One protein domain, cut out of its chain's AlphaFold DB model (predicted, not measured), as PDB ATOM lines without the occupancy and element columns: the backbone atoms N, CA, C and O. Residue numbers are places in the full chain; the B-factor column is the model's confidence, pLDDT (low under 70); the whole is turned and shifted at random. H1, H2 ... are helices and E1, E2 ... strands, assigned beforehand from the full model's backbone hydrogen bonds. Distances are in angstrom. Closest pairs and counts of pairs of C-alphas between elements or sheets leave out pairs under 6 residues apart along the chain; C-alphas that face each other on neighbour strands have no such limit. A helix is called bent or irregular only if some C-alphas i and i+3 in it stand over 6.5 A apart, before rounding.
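Overview. This is residues 6 to 155 of the 158 residues of the protein "Helix-turn-helix domain-containing protein" of Alphaproteobacteria bacterium (UniProt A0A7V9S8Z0). Picture a cluster of six helices at one end and a small, bent sheet of three strands, E1, E4 and E5, at the other, with H1 at the join, packing on the sheet as well as on H2 and H5. A slender two-stranded hairpin, E2 and E3, makes an arm beyond the sheet, and its tip, residues 16 to 21, sticks out free. The printed part has 150 residues, with six named helices and five named strands in the order E1 E2 E3 H1 H2 H3 H4 H5 H6 E4 E5; the larger sheet runs E1, E4, E5 and is mixed, while E2 and E3 are antiparallel. The class is mixed, helices and strands. The whole is only just compact, close to loose, with a radius of gyration of the C-alphas of 17.4 A and spans of 52 by 39 by 30 A.

Along the chain. Find C-alpha 6 at (140.169, 125.694, 144.656), where the printed part begins with E1, residues 6 to 8. After it come E2, residues 12 to 15, and E3, residues 22 to 25. H1 takes residues 29 to 41 and is 18.5 A long from first to last C-alpha, starting at (141.085, 132.821, 133.039). Read on to H2, residues 49 to 59, 15.8 A long, then to H3, residues 63 to 70, and H4, residues 74 to 81, each 10.6 A long. H5, residues 89 to 103, is the longest helix at 20.8 A, and H6 is residues 114 to 119. E4, residues 133 to 141, spans 23.4 A and bends by 55 degrees at residue 137. E5, residues 148 to 154, is 18.2 A long and ends at C-alpha 154, (139.870, 119.016, 137.211).

Arrangement. Start at the larger sheet, where E1 and E4 are parallel neighbours; look at N 6 and O 133, 2.9 A apart. E4 and E5 are antiparallel and form a hairpin, with N 138 and O 151 at 2.8 A. E1 and E5 are the edge strands. H1 is on one face of this sheet, giving two layers, a sheet with a helix on one face; its height over the sheet is 7.9 A. H1 lies over E5, slantwise to the strands at 36 degrees on the local plane, and their closest C-alphas are those of Leu 32 and Trp 152, 5.7 A apart. The hairpin of E2 and E3, with N 14 and O 23 at 2.8 A, is apart from E1, E4 and E5. H1 touches H2, closest at the C-alphas of Ala 37 and Ile 55, 5.1 A, at a steep tilt of 55 degrees, opposite ways. H5 is the hub, touching H1, H2, H3 and H6. It touches H1 at a shallow tilt of 34 degrees, only just short of steep, opposite ways, with the C-alphas of Leu 41 and Arg 96 closest at 5.5 A. With residues 93 to 97 alone it touches H6, closest at the C-alphas of Leu 97 and Tyr 114, 7.0 A, and the two form a helical hairpin. H3 and H4 touch about perpendicular, at 84 degrees, closest at the C-alphas of Val 64 and Pro 74, 5.1 A. Every O i to N i+4 pair is within hydrogen-bond range in H1, H3, H4, H5 and H6, and 6 of 7 in H2.

Size, cuts and confidence. The two C-alphas farthest apart, those of Asn 18 and Glu 90, are 55.9 A apart. The printed part has no cut. The link from H6 to E4, residues 120 to 132, is long. Mean pLDDT of the printed part is 85.2; look for values under 70 at residues 106 to 112, 127 to 130, 139 to 150 and 155.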
ATOM      1  N   MET A   6     138.833 125.672 144.074       91.06
ATOM      2  CA  MET A   6     140.169 125.694 144.656       91.06
ATOM      3  C   MET A   6     141.192 125.473 143.547       91.06
ATOM      4  O   MET A   6     141.107 124.488 142.818       91.06
ATOM      5  N   LEU A   7     142.135 126.405 143.416       91.50
ATOM      6  CA  LEU A   7     143.235 126.312 142.459       91.50
ATOM      7  C   LEU A   7     144.477 125.822 143.199       91.50
ATOM      8  O   LEU A   7     144.908 126.456 144.161       91.50
ATOM      9  N   HIS A   8     145.041 124.713 142.742       90.06
ATOM     10  CA  HIS A   8     146.263 124.124 143.277       90.06
ATOM     11  C   HIS A   8     147.419 124.413 142.328       90.06
ATOM     12  O   HIS A   8     147.322 124.102 141.139       90.06
ATOM     13  N   ASP A   9     148.481 125.036 142.850       85.19
ATOM     14  CA  ASP A   9     149.708 125.383 142.112       85.19
ATOM     15  C   ASP A   9     149.447 126.055 140.747       85.19
ATOM     16  O   ASP A   9     150.174 125.868 139.774       85.19
ATOM     17  N   GLY A  10     148.348 126.811 140.658       84.81
ATOM     18  CA  GLY A  10     147.797 127.298 139.394       84.81
ATOM     19  C   GLY A  10     147.864 128.810 139.205       84.81
ATOM     20  O   GLY A  10     147.372 129.303 138.196       84.81
ATOM     21  N   VAL A  11     148.421 129.553 140.162       89.88
ATOM     22  CA  VAL A  11     148.492 131.021 140.118       89.88
ATOM     23  C   VAL A  11     149.934 131.494 140.029       89.88
ATOM     24  O   VAL A  11     150.823 130.889 140.624       89.88
ATOM     25  N   ASP A  12     150.147 132.596 139.321       89.25
ATOM     26  CA  ASP A  12     151.439 133.268 139.266       89.25
ATOM     27  C   ASP A  12     151.447 134.390 140.318       89.25
ATOM     28  O   ASP A  12     150.492 135.166 140.428       89.25
ATOM     29  N   LEU A  13     152.517 134.474 141.106       90.62
ATOM     30  CA  LEU A  13     152.750 135.592 142.018       90.62
ATOM     31  C   LEU A  13     153.587 136.645 141.296       90.62
ATOM     32  O   LEU A  13     154.607 136.324 140.688       90.62
ATOM     33  N   ILE A  14     153.138 137.895 141.343       89.62
ATOM     34  CA  ILE A  14     153.813 139.030 140.720       89.62
ATOM     35  C   ILE A  14     154.244 139.982 141.829       89.62
ATOM     36  O   ILE A  14     153.412 140.669 142.427       89.62
ATOM     37  N   ASP A  15     155.547 140.031 142.076       91.62
ATOM     38  CA  ASP A  15     156.144 140.974 143.015       91.62
ATOM     39  C   ASP A  15     156.171 142.383 142.416       91.62
ATOM     40  O   ASP A  15     156.578 142.597 141.268       91.62
ATOM     41  N   CYS A  16     155.756 143.377 143.200       89.38
ATOM     42  CA  CYS A  16     155.956 144.764 142.817       89.38
ATOM     43  C   CYS A  16     157.414 145.167 143.067       89.38
ATOM     44  O   CYS A  16     157.906 145.121 144.186       89.38
ATOM     45  N   LEU A  17     158.104 145.658 142.037       90.25
ATOM     46  CA  LEU A  17     159.498 146.107 142.170       90.25
ATOM     47  C   LEU A  17     159.654 147.419 142.965       90.25
ATOM     48  O   LEU A  17     160.773 147.818 143.278       90.25
ATOM     49  N   ASN A  18     158.545 148.094 143.285       92.19
ATOM     50  CA  ASN A  18     158.530 149.417 143.915       92.19
ATOM     51  C   ASN A  18     157.878 149.431 145.309       92.19
ATOM     52  O   ASN A  18     157.892 150.474 145.964       92.19
ATOM     53  N   CYS A  19     157.265 148.331 145.752       92.44
ATOM     54  CA  CYS A  19     156.678 148.209 147.089       92.44
ATOM     55  C   CYS A  19     156.530 146.735 147.485       92.44
ATOM     56  O   CYS A  19     156.546 145.870 146.622       92.44
ATOM     57  N   ASP A  20     156.278 146.452 148.763       89.88
ATOM     58  CA  ASP A  20     156.167 145.078 149.286       89.88
ATOM     59  C   ASP A  20     154.830 144.376 148.952       89.88
ATOM     60  O   ASP A  20     154.382 143.476 149.663       89.88
ATOM     61  N   HIS A  21     154.142 144.799 147.887       93.38
ATOM     62  CA  HIS A  21     152.898 144.166 147.455       93.38
ATOM     63  C   HIS A  21     153.163 143.000 146.505       93.38
ATOM     64  O   HIS A  21     153.889 143.131 145.520       93.38
ATOM     65  N   ILE A  22     152.459 141.896 146.757       91.12
ATOM     66  CA  ILE A  22     152.396 140.726 145.881       91.12
ATOM     67  C   ILE A  22     151.013 140.699 145.234       91.12
ATOM     68  O   ILE A  22     149.991 140.677 145.928       91.12
ATOM     69  N   ALA A  23     150.969 140.697 143.906       89.94
ATOM     70  CA  ALA A  23     149.743 140.487 143.151       89.94
ATOM     71  C   ALA A  23     149.592 139.005 142.782       89.94
ATOM     72  O   ALA A  23     150.549 138.351 142.377       89.94
ATOM     73  N   ILE A  24     148.371 138.481 142.899       91.31
ATOM     74  CA  ILE A  24     148.027 137.124 142.467       91.31
ATOM     75  C   ILE A  24     147.431 137.217 141.065       91.31
ATOM     76  O   ILE A  24     146.418 137.891 140.858       91.31
ATOM     77  N   PHE A  25     148.040 136.524 140.112       91.00
ATOM     78  CA  PHE A  25     147.571 136.431 138.739       91.00
ATOM     79  C   PHE A  25     147.071 135.016 138.453       91.00
ATOM     80  O   PHE A  25     147.770 134.040 138.707       91.00
ATOM     81  N   ILE A  26     145.851 134.899 137.924       91.31
ATOM     82  CA  ILE A  26     145.280 133.622 137.487       91.31
ATOM     83  C   ILE A  26     145.493 133.509 135.973       91.31
ATOM     84  O   ILE A  26     144.838 134.234 135.213       91.31
ATOM     85  N   PRO A  27     146.386 132.622 135.511       89.12
ATOM     86  CA  PRO A  27     146.662 132.443 134.095       89.12
ATOM     87  C   PRO A  27     145.480 131.793 133.385       89.12
ATOM     88  O   PRO A  27     144.786 130.957 133.958       89.12
ATOM     89  N   ASP A  28     145.282 132.148 132.115       87.44
ATOM     90  CA  ASP A  28     144.229 131.579 131.266       87.44
ATOM     91  C   ASP A  28     142.855 131.521 131.965       87.44
ATOM     92  O   ASP A  28     142.215 130.479 132.122       87.44
ATOM     93  N   MET A  29     142.403 132.687 132.427       88.88
ATOM     94  CA  MET A  29     141.085 132.821 133.039       88.88
ATOM     95  C   MET A  29     139.944 132.285 132.141       88.88
ATOM     96  O   MET A  29     139.034 131.648 132.676       88.88
ATOM     97  N   PRO A  30     139.951 132.479 130.800       88.12
ATOM     98  CA  PRO A  30     138.945 131.882 129.924       88.12
ATOM     99  C   PRO A  30     138.930 130.348 129.961       88.12
ATOM    100  O   PRO A  30     137.849 129.769 130.107       88.12
ATOM    101  N   GLY A  31     140.094 129.692 129.875       86.75
ATOM    102  CA  GLY A  31     140.193 128.235 129.960       86.75
ATOM    103  C   GLY A  31     139.777 127.697 131.326       86.75
ATOM    104  O   GLY A  31     139.047 126.705 131.397       86.75
ATOM    105  N   LEU A  32     140.117 128.398 132.415       89.38
ATOM    106  CA  LEU A  32     139.637 128.047 133.754       89.38
ATOM    107  C   LEU A  32     138.106 128.107 133.830       89.38
ATOM    108  O   LEU A  32     137.477 127.150 134.272       89.38
ATOM    109  N   ILE A  33     137.482 129.195 133.362       90.19
ATOM    110  CA  ILE A  33     136.014 129.338 133.371       90.19
ATOM    111  C   ILE A  33     135.346 128.233 132.548       90.19
ATOM    112  O   ILE A  33     134.337 127.676 132.987       90.19
ATOM    113  N   ALA A  34     135.888 127.913 131.372       88.38
ATOM    114  CA  ALA A  34     135.359 126.853 130.520       88.38
ATOM    115  C   ALA A  34     135.463 125.477 131.198       88.38
ATOM    116  O   ALA A  34     134.493 124.720 131.195       88.38
ATOM    117  N   THR A  35     136.595 125.197 131.848       88.00
ATOM    118  CA  THR A  35     136.822 123.943 132.581       88.00
ATOM    119  C   THR A  35     135.882 123.832 133.780       88.00
ATOM    120  O   THR A  35     135.215 122.817 133.941       88.00
ATOM    121  N   VAL A  36     135.732 124.902 134.568       90.06
ATOM    122  CA  VAL A  36     134.775 124.978 135.685       90.06
ATOM    123  C   VAL A  36     133.347 124.727 135.210       90.06
ATOM    124  O   VAL A  36     132.609 123.964 135.837       90.06
ATOM    125  N   ALA A  37     132.944 125.362 134.106       91.25
ATOM    126  CA  ALA A  37     131.617 125.175 133.541       91.25
ATOM    127  C   ALA A  37     131.402 123.720 133.111       91.25
ATOM    128  O   ALA A  37     130.409 123.123 133.520       91.25
ATOM    129  N   ALA A  38     132.334 123.133 132.359       88.88
ATOM    130  CA  ALA A  38     132.230 121.755 131.892       88.88
ATOM    131  C   ALA A  38     132.227 120.737 133.050       88.88
ATOM    132  O   ALA A  38     131.328 119.897 133.096       88.88
ATOM    133  N   SER A  39     133.103 120.882 134.054       88.88
ATOM    134  CA  SER A  39     133.068 120.062 135.279       88.88
ATOM    135  C   SER A  39     131.706 120.131 135.960       88.88
ATOM    136  O   SER A  39     131.134 119.113 136.353       88.88
ATOM    137  N   ARG A  40     131.142 121.341 136.070       89.75
ATOM    138  CA  ARG A  40     129.855 121.547 136.732       89.75
ATOM    139  C   ARG A  40     128.701 120.867 135.994       89.75
ATOM    140  O   ARG A  40     127.769 120.399 136.654       89.75
ATOM    141  N   LEU A  41     128.755 120.789 134.661       91.00
ATOM    142  CA  LEU A  41     127.756 120.080 133.849       91.00
ATOM    143  C   LEU A  41     127.765 118.566 134.083       91.00
ATOM    144  O   LEU A  41     126.732 117.939 133.861       91.00
ATOM    145  N   MET A  42     128.869 117.992 134.563       88.44
ATOM    146  CA  MET A  42     128.976 116.557 134.871       88.44
ATOM    147  C   MET A  42     128.470 116.196 136.278       88.44
ATOM    148  O   MET A  42     128.326 115.024 136.605       88.44
ATOM    149  N   MET A  43     128.170 117.189 137.118       88.44
ATOM    150  CA  MET A  43     127.728 116.989 138.503       88.44
ATOM    151  C   MET A  43     126.202 116.915 138.622       88.44
ATOM    152  O   MET A  43     125.508 117.837 138.185       88.44
ATOM    153  N   GLY A  44     125.666 115.862 139.243       89.69
ATOM    154  CA  GLY A  44     124.223 115.582 139.311       89.69
ATOM    155  C   GLY A  44     123.392 116.603 140.094       89.69
ATOM    156  O   GLY A  44     122.175 116.652 139.947       89.69
ATOM    157  N   GLU A  45     124.001 117.466 140.903       89.88
ATOM    158  CA  GLU A  45     123.278 118.516 141.614       89.88
ATOM    159  C   GLU A  45     122.675 119.524 140.633       89.88
ATOM    160  O   GLU A  45     123.371 120.032 139.742       89.88
ATOM    161  N   LYS A  46     121.402 119.871 140.851       91.12
ATOM    162  CA  LYS A  46     120.672 120.879 140.076       91.12
ATOM    163  C   LYS A  46     121.449 122.179 139.939       91.12
ATOM    164  O   LYS A  46     122.083 122.629 140.893       91.12
ATOM    165  N   LEU A  47     121.348 122.809 138.776       91.50
ATOM    166  CA  LEU A  47     121.944 124.122 138.556       91.50
ATOM    167  C   LEU A  47     121.118 125.218 139.231       91.50
ATOM    168  O   LEU A  47     119.897 125.290 139.074       91.50
ATOM    169  N   ASN A  48     121.793 126.120 139.943       90.56
ATOM    170  CA  ASN A  48     121.177 127.389 140.334       90.56
ATOM    171  C   ASN A  48     121.346 128.452 139.236       90.56
ATOM    172  O   ASN A  48     122.153 128.318 138.316       90.56
ATOM    173  N   GLY A  49     120.614 129.558 139.352       92.31
ATOM    174  CA  GLY A  49     120.616 130.607 138.337       92.31
ATOM    175  C   GLY A  49     121.976 131.276 138.091       92.31
ATOM    176  O   GLY A  49     122.297 131.626 136.955       92.31
ATOM    177  N   ARG A  50     122.827 131.404 139.120       90.94
ATOM    178  CA  ARG A  50     124.179 131.970 138.947       90.94
ATOM    179  C   ARG A  50     125.117 130.990 138.252       90.94
ATOM    180  O   ARG A  50     125.926 131.421 137.436       90.94
ATOM    181  N   GLU A  51     124.993 129.700 138.551       91.94
ATOM    182  CA  GLU A  51     125.714 128.636 137.844       91.94
ATOM    183  C   GLU A  51     125.296 128.594 136.377       91.94
ATOM    184  O   GLU A  51     126.156 128.637 135.502       91.94
ATOM    185  N   LEU A  52     123.990 128.629 136.098       94.50
ATOM    186  CA  LEU A  52     123.462 128.711 134.737       94.50
ATOM    187  C   LEU A  52     124.032 129.917 133.981       94.50
ATOM    188  O   LEU A  52     124.473 129.786 132.839       94.50
ATOM    189  N   GLN A  53     124.066 131.084 134.625       94.88
ATOM    190  CA  GLN A  53     124.615 132.287 134.013       94.88
ATOM    191  C   GLN A  53     126.120 132.161 133.731       94.88
ATOM    192  O   GLN A  53     126.568 132.584 132.662       94.88
ATOM    193  N   LEU A  54     126.904 131.607 134.662       92.75
ATOM    194  CA  LEU A  54     128.336 131.347 134.462       92.75
ATOM    195  C   LEU A  54     128.545 130.409 133.269       92.75
ATOM    196  O   LEU A  54     129.305 130.729 132.357       92.75
ATOM    197  N   ILE A  55     127.812 129.295 133.252       94.06
ATOM    198  CA  ILE A  55     127.847 128.281 132.199       94.06
ATOM    199  C   ILE A  55     127.512 128.911 130.843       94.06
ATOM    200  O   ILE A  55     128.273 128.753 129.889       94.06
ATOM    201  N   ARG A  56     126.442 129.707 130.739       95.56
ATOM    202  CA  ARG A  56     126.113 130.406 129.487       95.56
ATOM    203  C   ARG A  56     127.207 131.393 129.075       95.56
ATOM    204  O   ARG A  56     127.566 131.460 127.904       95.56
ATOM    205  N   LYS A  57     127.738 132.181 130.012       93.94
ATOM    206  CA  LYS A  57     128.801 133.148 129.702       93.94
ATOM    207  C   LYS A  57     130.086 132.455 129.242       93.94
ATOM    208  O   LYS A  57     130.750 132.989 128.359       93.94
ATOM    209  N   SER A  58     130.389 131.261 129.755       92.19
ATOM    210  CA  SER A  58     131.563 130.474 129.345       92.19
ATOM    211  C   SER A  58     131.538 130.070 127.863       92.19
ATOM    212  O   SER A  58     132.584 129.979 127.222       92.19
ATOM    213  N   THR A  59     130.348 129.918 127.270       91.44
ATOM    214  CA  THR A  59     130.205 129.635 125.833       91.44
ATOM    215  C   THR A  59     130.212 130.893 124.963       91.44
ATOM    216  O   THR A  59     130.392 130.804 123.746       91.44
ATOM    217  N   GLY A  60     130.068 132.080 125.560       92.38
ATOM    218  CA  GLY A  60     129.913 133.352 124.849       92.38
ATOM    219  C   GLY A  60     128.495 133.616 124.326       92.38
ATOM    220  O   GLY A  60     128.293 134.579 123.590       92.38
ATOM    221  N   LEU A  61     127.506 132.794 124.696       94.56
ATOM    222  CA  LEU A  61     126.119 132.968 124.256       94.56
ATOM    223  C   LEU A  61     125.428 134.134 124.978       94.56
ATOM    224  O   LEU A  61     125.527 134.295 126.205       94.56
ATOM    225  N   LYS A  62     124.615 134.899 124.243       97.12
ATOM    226  CA  LYS A  62     123.622 135.796 124.848       97.12
ATOM    227  C   LYS A  62     122.455 134.971 125.401       97.12
ATOM    228  O   LYS A  62     122.249 133.820 125.020       97.12
ATOM    229  N   ALA A  63     121.668 135.556 126.306       96.56
ATOM    230  CA  ALA A  63     120.493 134.881 126.871       96.56
ATOM    231  C   ALA A  63     119.489 134.456 125.782       96.56
ATOM    232  O   ALA A  63     118.948 133.357 125.848       96.56
ATOM    233  N   VAL A  64     119.313 135.290 124.752       97.88
ATOM    234  CA  VAL A  64     118.456 135.005 123.589       97.88
ATOM    235  C   VAL A  64     118.954 133.812 122.766       97.88
ATOM    236  O   VAL A  64     118.151 132.975 122.369       97.88
ATOM    237  N   ASP A  65     120.271 133.673 122.585       97.75
ATOM    238  CA  ASP A  65     120.857 132.563 121.825       97.75
ATOM    239  C   ASP A  65     120.682 131.239 122.580       97.75
ATOM    240  O   ASP A  65     120.404 130.196 121.986       97.75
ATOM    241  N   LEU A  66     120.830 131.277 123.912       97.00
ATOM    242  CA  LEU A  66     120.571 130.111 124.752       97.00
ATOM    243  C   LEU A  66     119.089 129.720 124.714       97.00
ATOM    244  O   LEU A  66     118.781 128.539 124.585       97.00
ATOM    245  N   ALA A  67     118.192 130.704 124.794       97.62
ATOM    246  CA  ALA A  67     116.752 130.483 124.727       97.62
ATOM    247  C   ALA A  67     116.358 129.783 123.417       97.62
ATOM    248  O   ALA A  67     115.709 128.740 123.450       97.62
ATOM    249  N   GLN A  68     116.872 130.269 122.281       97.19
ATOM    250  CA  GLN A  68     116.666 129.647 120.973       97.19
ATOM    251  C   GLN A  68     117.203 128.208 120.922       97.19
ATOM    252  O   GLN A  68     116.533 127.312 120.415       97.19
ATOM    253  N   LYS A  69     118.402 127.951 121.464       95.44
ATOM    254  CA  LYS A  69     118.987 126.597 121.488       95.44
ATOM    255  C   LYS A  69     118.193 125.609 122.345       95.44
ATOM    256  O   LYS A  69     118.262 124.407 122.071       95.44
ATOM    257  N   LEU A  70     117.505 126.098 123.375       96.00
ATOM    258  CA  LEU A  70     116.692 125.312 124.308       96.00
ATOM    259  C   LEU A  70     115.203 125.275 123.950       96.00
ATOM    260  O   LEU A  70     114.459 124.612 124.663       96.00
ATOM    261  N   ASP A  71     114.794 125.950 122.873       96.25
ATOM    262  CA  ASP A  71     113.393 126.087 122.458       96.25
ATOM    263  C   ASP A  71     112.488 126.655 123.572       96.25
ATOM    264  O   ASP A  71     111.421 126.142 123.898       96.25
ATOM    265  N   VAL A  72     112.963 127.726 124.215       97.31
ATOM    266  CA  VAL A  72     112.225 128.479 125.240       97.31
ATOM    267  C   VAL A  72     112.307 129.977 124.968       97.31
ATOM    268  O   VAL A  72     113.091 130.435 124.140       97.31
ATOM    269  N   THR A  73     111.523 130.776 125.693       98.19
ATOM    270  CA  THR A  73     111.595 132.234 125.564       98.19
ATOM    271  C   THR A  73     112.802 132.821 126.320       98.19
ATOM    272  O   THR A  73     113.261 132.242 127.314       98.19
ATOM    273  N   PRO A  74     113.332 133.988 125.906       98.00
ATOM    274  CA  PRO A  74     114.386 134.685 126.648       98.00
ATOM    275  C   PRO A  74     114.005 135.015 128.099       98.00
ATOM    276  O   PRO A  74     114.860 134.993 128.989       98.00
ATOM    277  N   GLU A  75     112.725 135.283 128.366       98.25
ATOM    278  CA  GLU A  75     112.195 135.536 129.710       98.25
ATOM    279  C   GLU A  75     112.326 134.301 130.601       98.25
ATOM    280  O   GLU A  75     112.674 134.436 131.774       98.25
ATOM    281  N   THR A  76     112.103 133.105 130.051       98.12
ATOM    282  CA  THR A  76     112.292 131.835 130.764       98.12
ATOM    283  C   THR A  76     113.747 131.670 131.208       98.12
ATOM    284  O   THR A  76     114.004 131.427 132.387       98.12
ATOM    285  N   VAL A  77     114.713 131.917 130.313       97.75
ATOM    286  CA  VAL A  77     116.148 131.903 130.667       97.75
ATOM    287  C   VAL A  77     116.460 132.943 131.744       97.75
ATOM    288  O   VAL A  77     117.146 132.638 132.719       97.75
ATOM    289  N   SER A  78     115.917 134.157 131.615       97.31
ATOM    290  CA  SER A  78     116.086 135.211 132.622       97.31
ATOM    291  C   SER A  78     115.539 134.793 133.992       97.31
ATOM    292  O   SER A  78     116.206 134.994 135.012       97.31
ATOM    293  N   ARG A  79     114.357 134.166 134.048       97.75
ATOM    294  CA  ARG A  79     113.776 133.663 135.302       97.75
ATOM    295  C   ARG A  79     114.651 132.590 135.935       97.75
ATOM    296  O   ARG A  79     114.878 132.660 137.144       97.75
ATOM    297  N   TRP A  80     115.178 131.661 135.141       97.00
ATOM    298  CA  TRP A  80     116.102 130.638 135.626       97.00
ATOM    299  C   TRP A  80     117.388 131.254 136.188       97.00
ATOM    300  O   TRP A  80     117.747 130.979 137.331       97.00
ATOM    301  N   GLU A  81     118.039 132.161 135.451       96.00
ATOM    302  CA  GLU A  81     119.283 132.815 135.894       96.00
ATOM    303  C   GLU A  81     119.113 133.651 137.168       96.00
ATOM    304  O   GLU A  81     120.021 133.746 137.999       96.00
ATOM    305  N   ASN A  82     117.930 134.229 137.356       95.81
ATOM    306  CA  ASN A  82     117.605 135.032 138.529       95.81
ATOM    307  C   ASN A  82     116.982 134.217 139.675       95.81
ATOM    308  O   ASN A  82     116.532 134.810 140.657       95.81
ATOM    309  N   ASN A  83     116.961 132.880 139.579       93.25
ATOM    310  CA  ASN A  83     116.316 131.972 140.542       93.25
ATOM    311  C   ASN A  83     114.836 132.316 140.812       93.25
ATOM    312  O   ASN A  83     114.328 132.077 141.907       93.25
ATOM    313  N   LYS A  84     114.143 132.915 139.838       96.38
ATOM    314  CA  LYS A  84     112.701 133.200 139.913       96.38
ATOM    315  C   LYS A  84     111.864 131.959 139.635       96.38
ATOM    316  O   LYS A  84     110.751 131.856 140.135       96.38
ATOM    317  N   GLU A  85     112.409 131.032 138.857       94.12
ATOM    318  CA  GLU A  85     111.796 129.750 138.536       94.12
ATOM    319  C   GLU A  85     112.903 128.688 138.454       94.12
ATOM    320  O   GLU A  85     113.957 128.969 137.878       94.12
ATOM    321  N   PRO A  86     112.727 127.489 139.036       90.12
ATOM    322  CA  PRO A  86     113.686 126.408 138.863       90.12
ATOM    323  C   PRO A  86     113.582 125.811 137.456       90.12
ATOM    324  O   PRO A  86     112.490 125.635 136.917       90.12
ATOM    325  N   MET A  87     114.718 125.418 136.880       94.12
ATOM    326  CA  MET A  87     114.726 124.696 135.609       94.12
ATOM    327  C   MET A  87     114.096 123.303 135.771       94.12
ATOM    328  O   MET A  87     114.274 122.646 136.801       94.12
ATOM    329  N   ARG A  88     113.347 122.836 134.769       92.88
ATOM    330  CA  ARG A  88     112.840 121.452 134.725       92.88
ATOM    331  C   ARG A  88     113.967 120.477 134.364       92.88
ATOM    332  O   ARG A  88     114.947 120.884 133.745       92.88
ATOM    333  N   HIS A  89     113.835 119.205 134.739       92.31
ATOM    334  CA  HIS A  89     114.897 118.204 134.547       92.31
ATOM    335  C   HIS A  89     115.230 117.993 133.064       92.31
ATOM    336  O   HIS A  89     116.396 117.852 132.702       92.31
ATOM    337  N   GLU A  90     114.221 118.030 132.195       92.06
ATOM    338  CA  GLU A  90     114.366 117.859 130.749       92.06
ATOM    339  C   GLU A  90     115.124 119.039 130.128       92.06
ATOM    340  O   GLU A  90     116.056 118.851 129.345       92.06
ATOM    341  N   ALA A  91     114.770 120.264 130.534       94.50
ATOM    342  CA  ALA A  91     115.446 121.482 130.093       94.50
ATOM    343  C   ALA A  91     116.907 121.524 130.572       94.50
ATOM    344  O   ALA A  91     117.794 121.884 129.800       94.50
ATOM    345  N   GLU A  92     117.176 121.093 131.807       95.44
ATOM    346  CA  GLU A  92     118.533 121.063 132.356       95.44
ATOM    347  C   GLU A  92     119.406 119.990 131.699       95.44
ATOM    348  O   GLU A  92     120.570 120.245 131.391       95.44
ATOM    349  N   ARG A  93     118.844 118.815 131.395       93.50
ATOM    350  CA  ARG A  93     119.544 117.782 130.619       93.50
ATOM    351  C   ARG A  93     119.868 118.276 129.203       93.50
ATOM    352  O   ARG A  93     121.005 118.143 128.754       93.50
ATOM    353  N   SER A  94     118.906 118.917 128.535       94.44
ATOM    354  CA  SER A  94     119.098 119.530 127.210       94.44
ATOM    355  C   SER A  94     120.189 120.610 127.225       94.44
ATOM    356  O   SER A  94     121.064 120.627 126.355       94.44
ATOM    357  N   LEU A  95     120.194 121.466 128.252       95.56
ATOM    358  CA  LEU A  95     121.252 122.443 128.496       95.56
ATOM    359  C   LEU A  95     122.619 121.769 128.635       95.56
ATOM    360  O   LEU A  95     123.542 122.164 127.926       95.56
ATOM    361  N   ARG A  96     122.752 120.772 129.519       93.88
ATOM    362  CA  ARG A  96     124.034 120.098 129.784       93.88
ATOM    363  C   ARG A  96     124.640 119.516 128.510       93.88
ATOM    364  O   ARG A  96     125.795 119.807 128.216       93.88
ATOM    365  N   LEU A  97     123.842 118.815 127.708       91.38
ATOM    366  CA  LEU A  97     124.283 118.243 126.431       91.38
ATOM    367  C   LEU A  97     124.716 119.320 125.425       91.38
ATOM    368  O   LEU A  97     125.819 119.272 124.883       91.38
ATOM    369  N   LYS A  98     123.863 120.327 125.187       91.69
ATOM    370  CA  LYS A  98     124.123 121.367 124.175       91.69
ATOM    371  C   LYS A  98     125.312 122.247 124.539       91.69
ATOM    372  O   LYS A  98     126.057 122.658 123.654       91.69
ATOM    373  N   VAL A  99     125.462 122.577 125.818       91.69
ATOM    374  CA  VAL A  99     126.560 123.419 126.294       91.69
ATOM    375  C   VAL A  99     127.866 122.637 126.315       91.69
ATOM    376  O   VAL A  99     128.868 123.193 125.867       91.69
ATOM    377  N   LEU A 100     127.871 121.374 126.761       88.44
ATOM    378  CA  LEU A 100     129.091 120.562 126.747       88.44
ATOM    379  C   LEU A 100     129.643 120.443 125.322       88.44
ATOM    380  O   LEU A 100     130.821 120.701 125.124       88.44
ATOM    381  N   ASN A 101     128.784 120.207 124.328       87.19
ATOM    382  CA  ASN A 101     129.176 120.178 122.915       87.19
ATOM    383  C   ASN A 101     129.762 121.519 122.411       87.19
ATOM    384  O   ASN A 101     130.533 121.553 121.459       87.19
ATOM    385  N   ILE A 102     129.393 122.661 123.006       88.12
ATOM    386  CA  ILE A 102     130.022 123.952 122.666       88.12
ATOM    387  C   ILE A 102     131.386 124.076 123.356       88.12
ATOM    388  O   ILE A 102     132.334 124.575 122.752       88.12
ATOM    389  N   LEU A 103     131.494 123.639 124.612       84.50
ATOM    390  CA  LEU A 103     132.726 123.736 125.397       84.50
ATOM    391  C   LEU A 103     133.786 122.701 124.996       84.50
ATOM    392  O   LEU A 103     134.970 123.006 125.122       84.50
ATOM    393  N   SER A 104     133.404 121.537 124.463       76.94
ATOM    394  CA  SER A 104     134.349 120.523 123.971       76.94
ATOM    395  C   SER A 104     135.221 121.057 122.831       76.94
ATOM    396  O   SER A 104     136.396 120.730 122.737       76.94
ATOM    397  N   THR A 105     134.709 122.005 122.039       70.25
ATOM    398  CA  THR A 105     135.508 122.704 121.011       70.25
ATOM    399  C   THR A 105     136.584 123.641 121.580       70.25
ATOM    400  O   THR A 105     137.448 124.106 120.839       70.25
ATOM    401  N   ARG A 106     136.526 123.956 122.882       67.56
ATOM    402  CA  ARG A 106     137.396 124.932 123.564       67.56
ATOM    403  C   ARG A 106     138.229 124.335 124.695       67.56
ATOM    404  O   ARG A 106     139.100 125.025 125.213       67.56
ATOM    405  N   THR A 107     137.947 123.102 125.107       64.81
ATOM    406  CA  THR A 107     138.624 122.441 126.227       64.81
ATOM    407  C   THR A 107     138.943 121.003 125.840       64.81
ATOM    408  O   THR A 107     138.068 120.287 125.366       64.81
ATOM    409  N   HIS A 108     140.185 120.569 126.060       62.44
ATOM    410  CA  HIS A 108     140.606 119.181 125.820       62.44
ATOM    411  C   HIS A 108     140.380 118.273 127.043       62.44
ATOM    412  O   HIS A 108     140.631 117.075 126.993       62.44
ATOM    413  N   VAL A 109     139.900 118.858 128.144       56.59
ATOM    414  CA  VAL A 109     139.796 118.244 129.476       56.59
ATOM    415  C   VAL A 109     138.688 117.195 129.545       56.59
ATOM    416  O   VAL A 109     138.741 116.280 130.362       56.59
ATOM    417  N   PHE A 110     137.685 117.302 128.677       63.34
ATOM    418  CA  PHE A 110     136.559 116.381 128.661       63.34
ATOM    419  C   PHE A 110     136.565 115.597 127.363       63.34
ATOM    420  O   PHE A 110     136.255 116.121 126.294       63.34
ATOM    421  N   ARG A 111     136.872 114.302 127.469       62.22
ATOM    422  CA  ARG A 111     136.410 113.345 126.468       62.22
ATOM    423  C   ARG A 111     134.887 113.367 126.535       62.22
ATOM    424  O   ARG A 111     134.341 113.242 127.627       62.22
ATOM    425  N   GLU A 112     134.226 113.608 125.409       63.78
ATOM    426  CA  GLU A 112     132.773 113.768 125.347       63.78
ATOM    427  C   GLU A 112     132.060 112.509 125.872       63.78
ATOM    428  O   GLU A 112     131.839 111.550 125.136       63.78
ATOM    429  N   ASP A 113     131.725 112.497 127.163       73.00
ATOM    430  CA  ASP A 113     131.001 111.403 127.807       73.00
ATOM    431  C   ASP A 113     129.508 111.745 127.863       73.00
ATOM    432  O   ASP A 113     128.921 112.063 128.904       73.00
ATOM    433  N   TYR A 114     128.902 111.762 126.676       77.94
ATOM    434  CA  TYR A 114     127.471 112.009 126.535       77.94
ATOM    435  C   TYR A 114     126.640 110.932 127.231       77.94
ATOM    436  O   TYR A 114     125.579 111.254 127.753       77.94
ATOM    437  N   GLU A 115     127.125 109.689 127.288       82.19
ATOM    438  CA  GLU A 115     126.456 108.596 127.998       82.19
ATOM    439  C   GLU A 115     126.362 108.894 129.496       82.19
ATOM    440  O   GLU A 115     125.268 108.829 130.064       82.19
ATOM    441  N   ALA A 116     127.457 109.336 130.125       83.12
ATOM    442  CA  ALA A 116     127.430 109.760 131.522       83.12
ATOM    443  C   ALA A 116     126.458 110.928 131.756       83.12
ATOM    444  O   ALA A 116     125.717 110.915 132.739       83.12
ATOM    445  N   LEU A 117     126.397 111.913 130.850       84.06
ATOM    446  CA  LEU A 117     125.425 113.013 130.950       84.06
ATOM    447  C   LEU A 117     123.974 112.560 130.767       84.06
ATOM    448  O   LEU A 117     123.076 113.066 131.446       84.06
ATOM    449  N   ILE A 118     123.723 111.643 129.836       86.75
ATOM    450  CA  ILE A 118     122.388 111.100 129.583       86.75
ATOM    451  C   ILE A 118     121.925 110.314 130.810       86.75
ATOM    452  O   ILE A 118     120.801 110.534 131.273       86.75
ATOM    453  N   ALA A 119     122.800 109.483 131.379       87.62
ATOM    454  CA  ALA A 119     122.544 108.682 132.572       87.62
ATOM    455  C   ALA A 119     122.553 109.488 133.886       87.62
ATOM    456  O   ALA A 119     122.130 108.968 134.917       87.62
ATOM    457  N   LEU A 120     122.998 110.751 133.866       88.75
ATOM    458  CA  LEU A 120     123.161 111.572 135.067       88.75
ATOM    459  C   LEU A 120     121.837 111.776 135.815       88.75
ATOM    460  O   LEU A 120     120.882 112.356 135.290       88.75
ATOM    461  N   ASP A 121     121.796 111.376 137.081       90.50
ATOM    462  CA  ASP A 121     120.649 111.645 137.939       90.50
ATOM    463  C   ASP A 121     120.682 113.096 138.450       90.50
ATOM    464  O   ASP A 121     121.550 113.484 139.241       90.50
ATOM    465  N   ILE A 122     119.743 113.917 137.963       91.12
ATOM    466  CA  ILE A 122     119.656 115.335 138.319       91.12
ATOM    467  C   ILE A 122     118.900 115.459 139.639       91.12
ATOM    468  O   ILE A 122     117.675 115.356 139.680       91.12
ATOM    469  N   ASN A 123     119.634 115.740 140.706       88.88
ATOM    470  CA  ASN A 123     119.143 115.760 142.073       88.88
ATOM    471  C   ASN A 123     118.943 117.194 142.595       88.88
ATOM    472  O   ASN A 123     119.713 118.096 142.249       88.88
ATOM    473  N   PRO A 124     117.949 117.448 143.467       83.81
ATOM    474  CA  PRO A 124     117.810 118.740 144.135       83.81
ATOM    475  C   PRO A 124     119.079 119.124 144.910       83.81
ATOM    476  O   PRO A 124     119.700 118.279 145.557       83.81
ATOM    477  N   ILE A 125     119.437 120.413 144.901       76.12
ATOM    478  CA  ILE A 125     120.552 120.923 145.713       76.12
ATOM    479  C   ILE A 125     120.211 120.720 147.192       76.12
ATOM    480  O   ILE A 125     119.185 121.208 147.674       76.12
ATOM    481  N   ARG A 126     121.092 120.041 147.932       73.50
ATOM    482  CA  ARG A 126     120.992 119.948 149.392       73.50
ATOM    483  C   ARG A 126     121.628 121.196 150.015       73.50
ATOM    484  O   ARG A 126     122.817 121.427 149.789       73.50
ATOM    485  N   PRO A 127     120.890 122.001 150.802       67.94
ATOM    486  CA  PRO A 127     121.459 123.175 151.455       67.94
ATOM    487  C   PRO A 127     122.709 122.814 152.268       67.94
ATOM    488  O   PRO A 127     122.712 121.831 153.005       67.94
ATOM    489  N   GLY A 128     123.780 123.597 152.118       68.00
ATOM    490  CA  GLY A 128     125.030 123.406 152.863       68.00
ATOM    491  C   GLY A 128     125.994 122.357 152.294       68.00
ATOM    492  O   GLY A 128     127.113 122.262 152.788       68.00
ATOM    493  N   LYS A 129     125.621 121.615 151.241       68.31
ATOM    494  CA  LYS A 129     126.541 120.748 150.487       68.31
ATOM    495  C   LYS A 129     126.743 121.311 149.086       68.31
ATOM    496  O   LYS A 129     126.005 120.983 148.164       68.31
ATOM    497  N   TRP A 130     127.735 122.185 148.955       68.88
ATOM    498  CA  TRP A 130     128.198 122.680 147.663       68.88
ATOM    499  C   TRP A 130     129.416 121.857 147.251       68.88
ATOM    500  O   TRP A 130     130.352 121.771 148.049       68.88
ATOM    501  N   PRO A 131     129.433 121.250 146.057       72.06
ATOM    502  CA  PRO A 131     130.639 120.608 145.555       72.06
ATOM    503  C   PRO A 131     131.771 121.639 145.481       72.06
ATOM    504  O   PRO A 131     131.619 122.692 144.865       72.06
ATOM    505  N   LEU A 132     132.893 121.366 146.146       82.50
ATOM    506  CA  LEU A 132     134.120 122.133 145.962       82.50
ATOM    507  C   LEU A 132     134.903 121.465 144.837       82.50
ATOM    508  O   LEU A 132     135.283 120.302 144.954       82.50
ATOM    509  N   MET A 133     135.116 122.188 143.741       87.00
ATOM    510  CA  MET A 133     135.916 121.685 142.628       87.00
ATOM    511  C   MET A 133     137.371 122.109 142.791       87.00
ATOM    512  O   MET A 133     137.657 123.273 143.081       87.00
ATOM    513  N   HIS A 134     138.274 121.162 142.571       89.56
ATOM    514  CA  HIS A 134     139.712 121.364 142.640       89.56
ATOM    515  C   HIS A 134     140.293 121.362 141.227       89.56
ATOM    516  O   HIS A 134     139.995 120.466 140.434       89.56
ATOM    517  N   PHE A 135     141.116 122.358 140.914       90.00
ATOM    518  CA  PHE A 135     141.742 122.506 139.605       90.00
ATOM    519  C   PHE A 135     143.250 122.626 139.737       90.00
ATOM    520  O   PHE A 135     143.748 123.338 140.609       90.00
ATOM    521  N   HIS A 136     143.951 121.964 138.826       88.38
ATOM    522  CA  HIS A 136     145.396 122.059 138.667       88.38
ATOM    523  C   HIS A 136     145.712 122.603 137.278       88.38
ATOM    524  O   HIS A 136     144.959 122.380 136.327       88.38
ATOM    525  N   ARG A 137     146.845 123.291 137.148       84.38
ATOM    526  CA  ARG A 137     147.373 123.696 135.846       84.38
ATOM    527  C   ARG A 137     148.381 122.650 135.378       84.38
ATOM    528  O   ARG A 137     149.454 122.514 135.961       84.38
ATOM    529  N   VAL A 138     148.045 121.907 134.331       80.06
ATOM    530  CA  VAL A 138     148.885 120.833 133.782       80.06
ATOM    531  C   VAL A 138     149.424 121.206 132.402       80.06
ATOM    532  O   VAL A 138     148.853 122.023 131.683       80.06
ATOM    533  N   LYS A 139     150.552 120.611 132.008       68.25
ATOM    534  CA  LYS A 139     151.102 120.754 130.653       68.25
ATOM    535  C   LYS A 139     150.559 119.626 129.782       68.25
ATOM    536  O   LYS A 139     151.074 118.512 129.845       68.25
ATOM    537  N   VAL A 140     149.542 119.914 128.975       63.00
ATOM    538  CA  VAL A 140     148.959 118.919 128.066       63.00
ATOM    539  C   VAL A 140     149.717 118.955 126.743       63.00
ATOM    540  O   VAL A 140     149.914 120.012 126.140       63.00
ATOM    541  N   ARG A 141     150.174 117.787 126.289       51.81
ATOM    542  CA  ARG A 141     150.720 117.616 124.942       51.81
ATOM    543  C   ARG A 141     149.559 117.253 124.026       51.81
ATOM    544  O   ARG A 141     149.113 116.112 124.028       51.81
ATOM    545  N   ASP A 142     149.052 118.240 123.301       54.22
ATOM    546  CA  ASP A 142     148.016 118.032 122.295       54.22
ATOM    547  C   ASP A 142     148.552 117.066 121.218       54.22
ATOM    548  O   ASP A 142     149.681 117.217 120.740       54.22
ATOM    549  N   VAL A 143     147.781 116.029 120.885       52.72
ATOM    550  CA  VAL A 143     148.196 114.990 119.926       52.72
ATOM    551  C   VAL A 143     148.272 115.570 118.507       52.72
ATOM    552  O   VAL A 143     149.099 115.124 117.711       52.72
ATOM    553  N   ASP A 144     147.491 116.622 118.227       52.66
ATOM    554  CA  ASP A 144     147.403 117.267 116.913       52.66
ATOM    555  C   ASP A 144     148.244 118.551 116.790       52.66
ATOM    556  O   ASP A 144     148.517 119.015 115.677       52.66
ATOM    557  N   LYS A 145     148.719 119.134 117.902       51.06
ATOM    558  CA  LYS A 145     149.543 120.356 117.881       51.06
ATOM    559  C   LYS A 145     150.965 120.079 118.358       51.06
ATOM    560  O   LYS A 145     151.211 119.533 119.424       51.06
ATOM    561  N   ARG A 146     151.948 120.552 117.585       47.31
ATOM    562  CA  ARG A 146     153.384 120.443 117.913       47.31
ATOM    563  C   ARG A 146     153.802 121.191 119.196       47.31
ATOM    564  O   ARG A 146     154.916 120.965 119.658       47.31
ATOM    565  N   ASN A 147     152.941 122.041 119.766       45.66
ATOM    566  CA  ASN A 147     153.216 122.827 120.970       45.66
ATOM    567  C   ASN A 147     152.495 122.276 122.208       45.66
ATOM    568  O   ASN A 147     151.330 121.897 122.147       45.66
ATOM    569  N   VAL A 148     153.204 122.289 123.340       57.28
ATOM    570  CA  VAL A 148     152.667 121.988 124.674       57.28
ATOM    571  C   VAL A 148     152.128 123.288 125.267       57.28
ATOM    572  O   VAL A 148     152.914 124.186 125.572       57.28
ATOM    573  N   GLU A 149     150.811 123.395 125.434       59.22
ATOM    574  CA  GLU A 149     150.169 124.550 126.074       59.22
ATOM    575  C   GLU A 149     149.669 124.162 127.476       59.22
ATOM    576  O   GLU A 149     149.116 123.073 127.655       59.22
ATOM    577  N   PRO A 150     149.894 125.002 128.505       62.50
ATOM    578  CA  PRO A 150     149.381 124.735 129.841       62.50
ATOM    579  C   PRO A 150     147.858 124.897 129.867       62.50
ATOM    580  O   PRO A 150     147.346 125.921 129.421       62.50
ATOM    581  N   GLN A 151     147.152 123.915 130.421       72.62
ATOM    582  CA  GLN A 151     145.690 123.879 130.504       72.62
ATOM    583  C   GLN A 151     145.238 123.607 131.940       72.62
ATOM    584  O   GLN A 151     145.992 123.088 132.765       72.62
ATOM    585  N   TRP A 152     144.001 123.984 132.239       76.12
ATOM    586  CA  TRP A 152     143.359 123.678 133.509       76.12
ATOM    587  C   TRP A 152     142.732 122.294 133.450       76.12
ATOM    588  O   TRP A 152     141.933 122.040 132.564       76.12
ATOM    589  N   GLU A 153     143.032 121.426 134.408       75.88
ATOM    590  CA  GLU A 153     142.355 120.139 134.562       75.88
ATOM    591  C   GLU A 153     141.685 120.052 135.929       75.88
ATOM    592  O   GLU A 153     142.152 120.605 136.928       75.88
ATOM    593  N   THR A 154     140.554 119.355 135.965       72.62
ATOM    594  CA  THR A 154     139.870 119.016 137.211       72.62
ATOM    595  C   THR A 154     140.654 117.895 137.880       72.62
ATOM    596  O   THR A 154     140.846 116.843 137.268       72.62
ATOM    597  N   ALA A 155     141.020 118.066 139.150       58.78
ATOM    598  CA  ALA A 155     141.289 116.907 139.985       58.78
ATOM    599  C   ALA A 155     139.948 116.203 140.193       58.78
ATOM    600  O   ALA A 155     139.173 116.568 141.079       58.78
TER     601      ALA A 155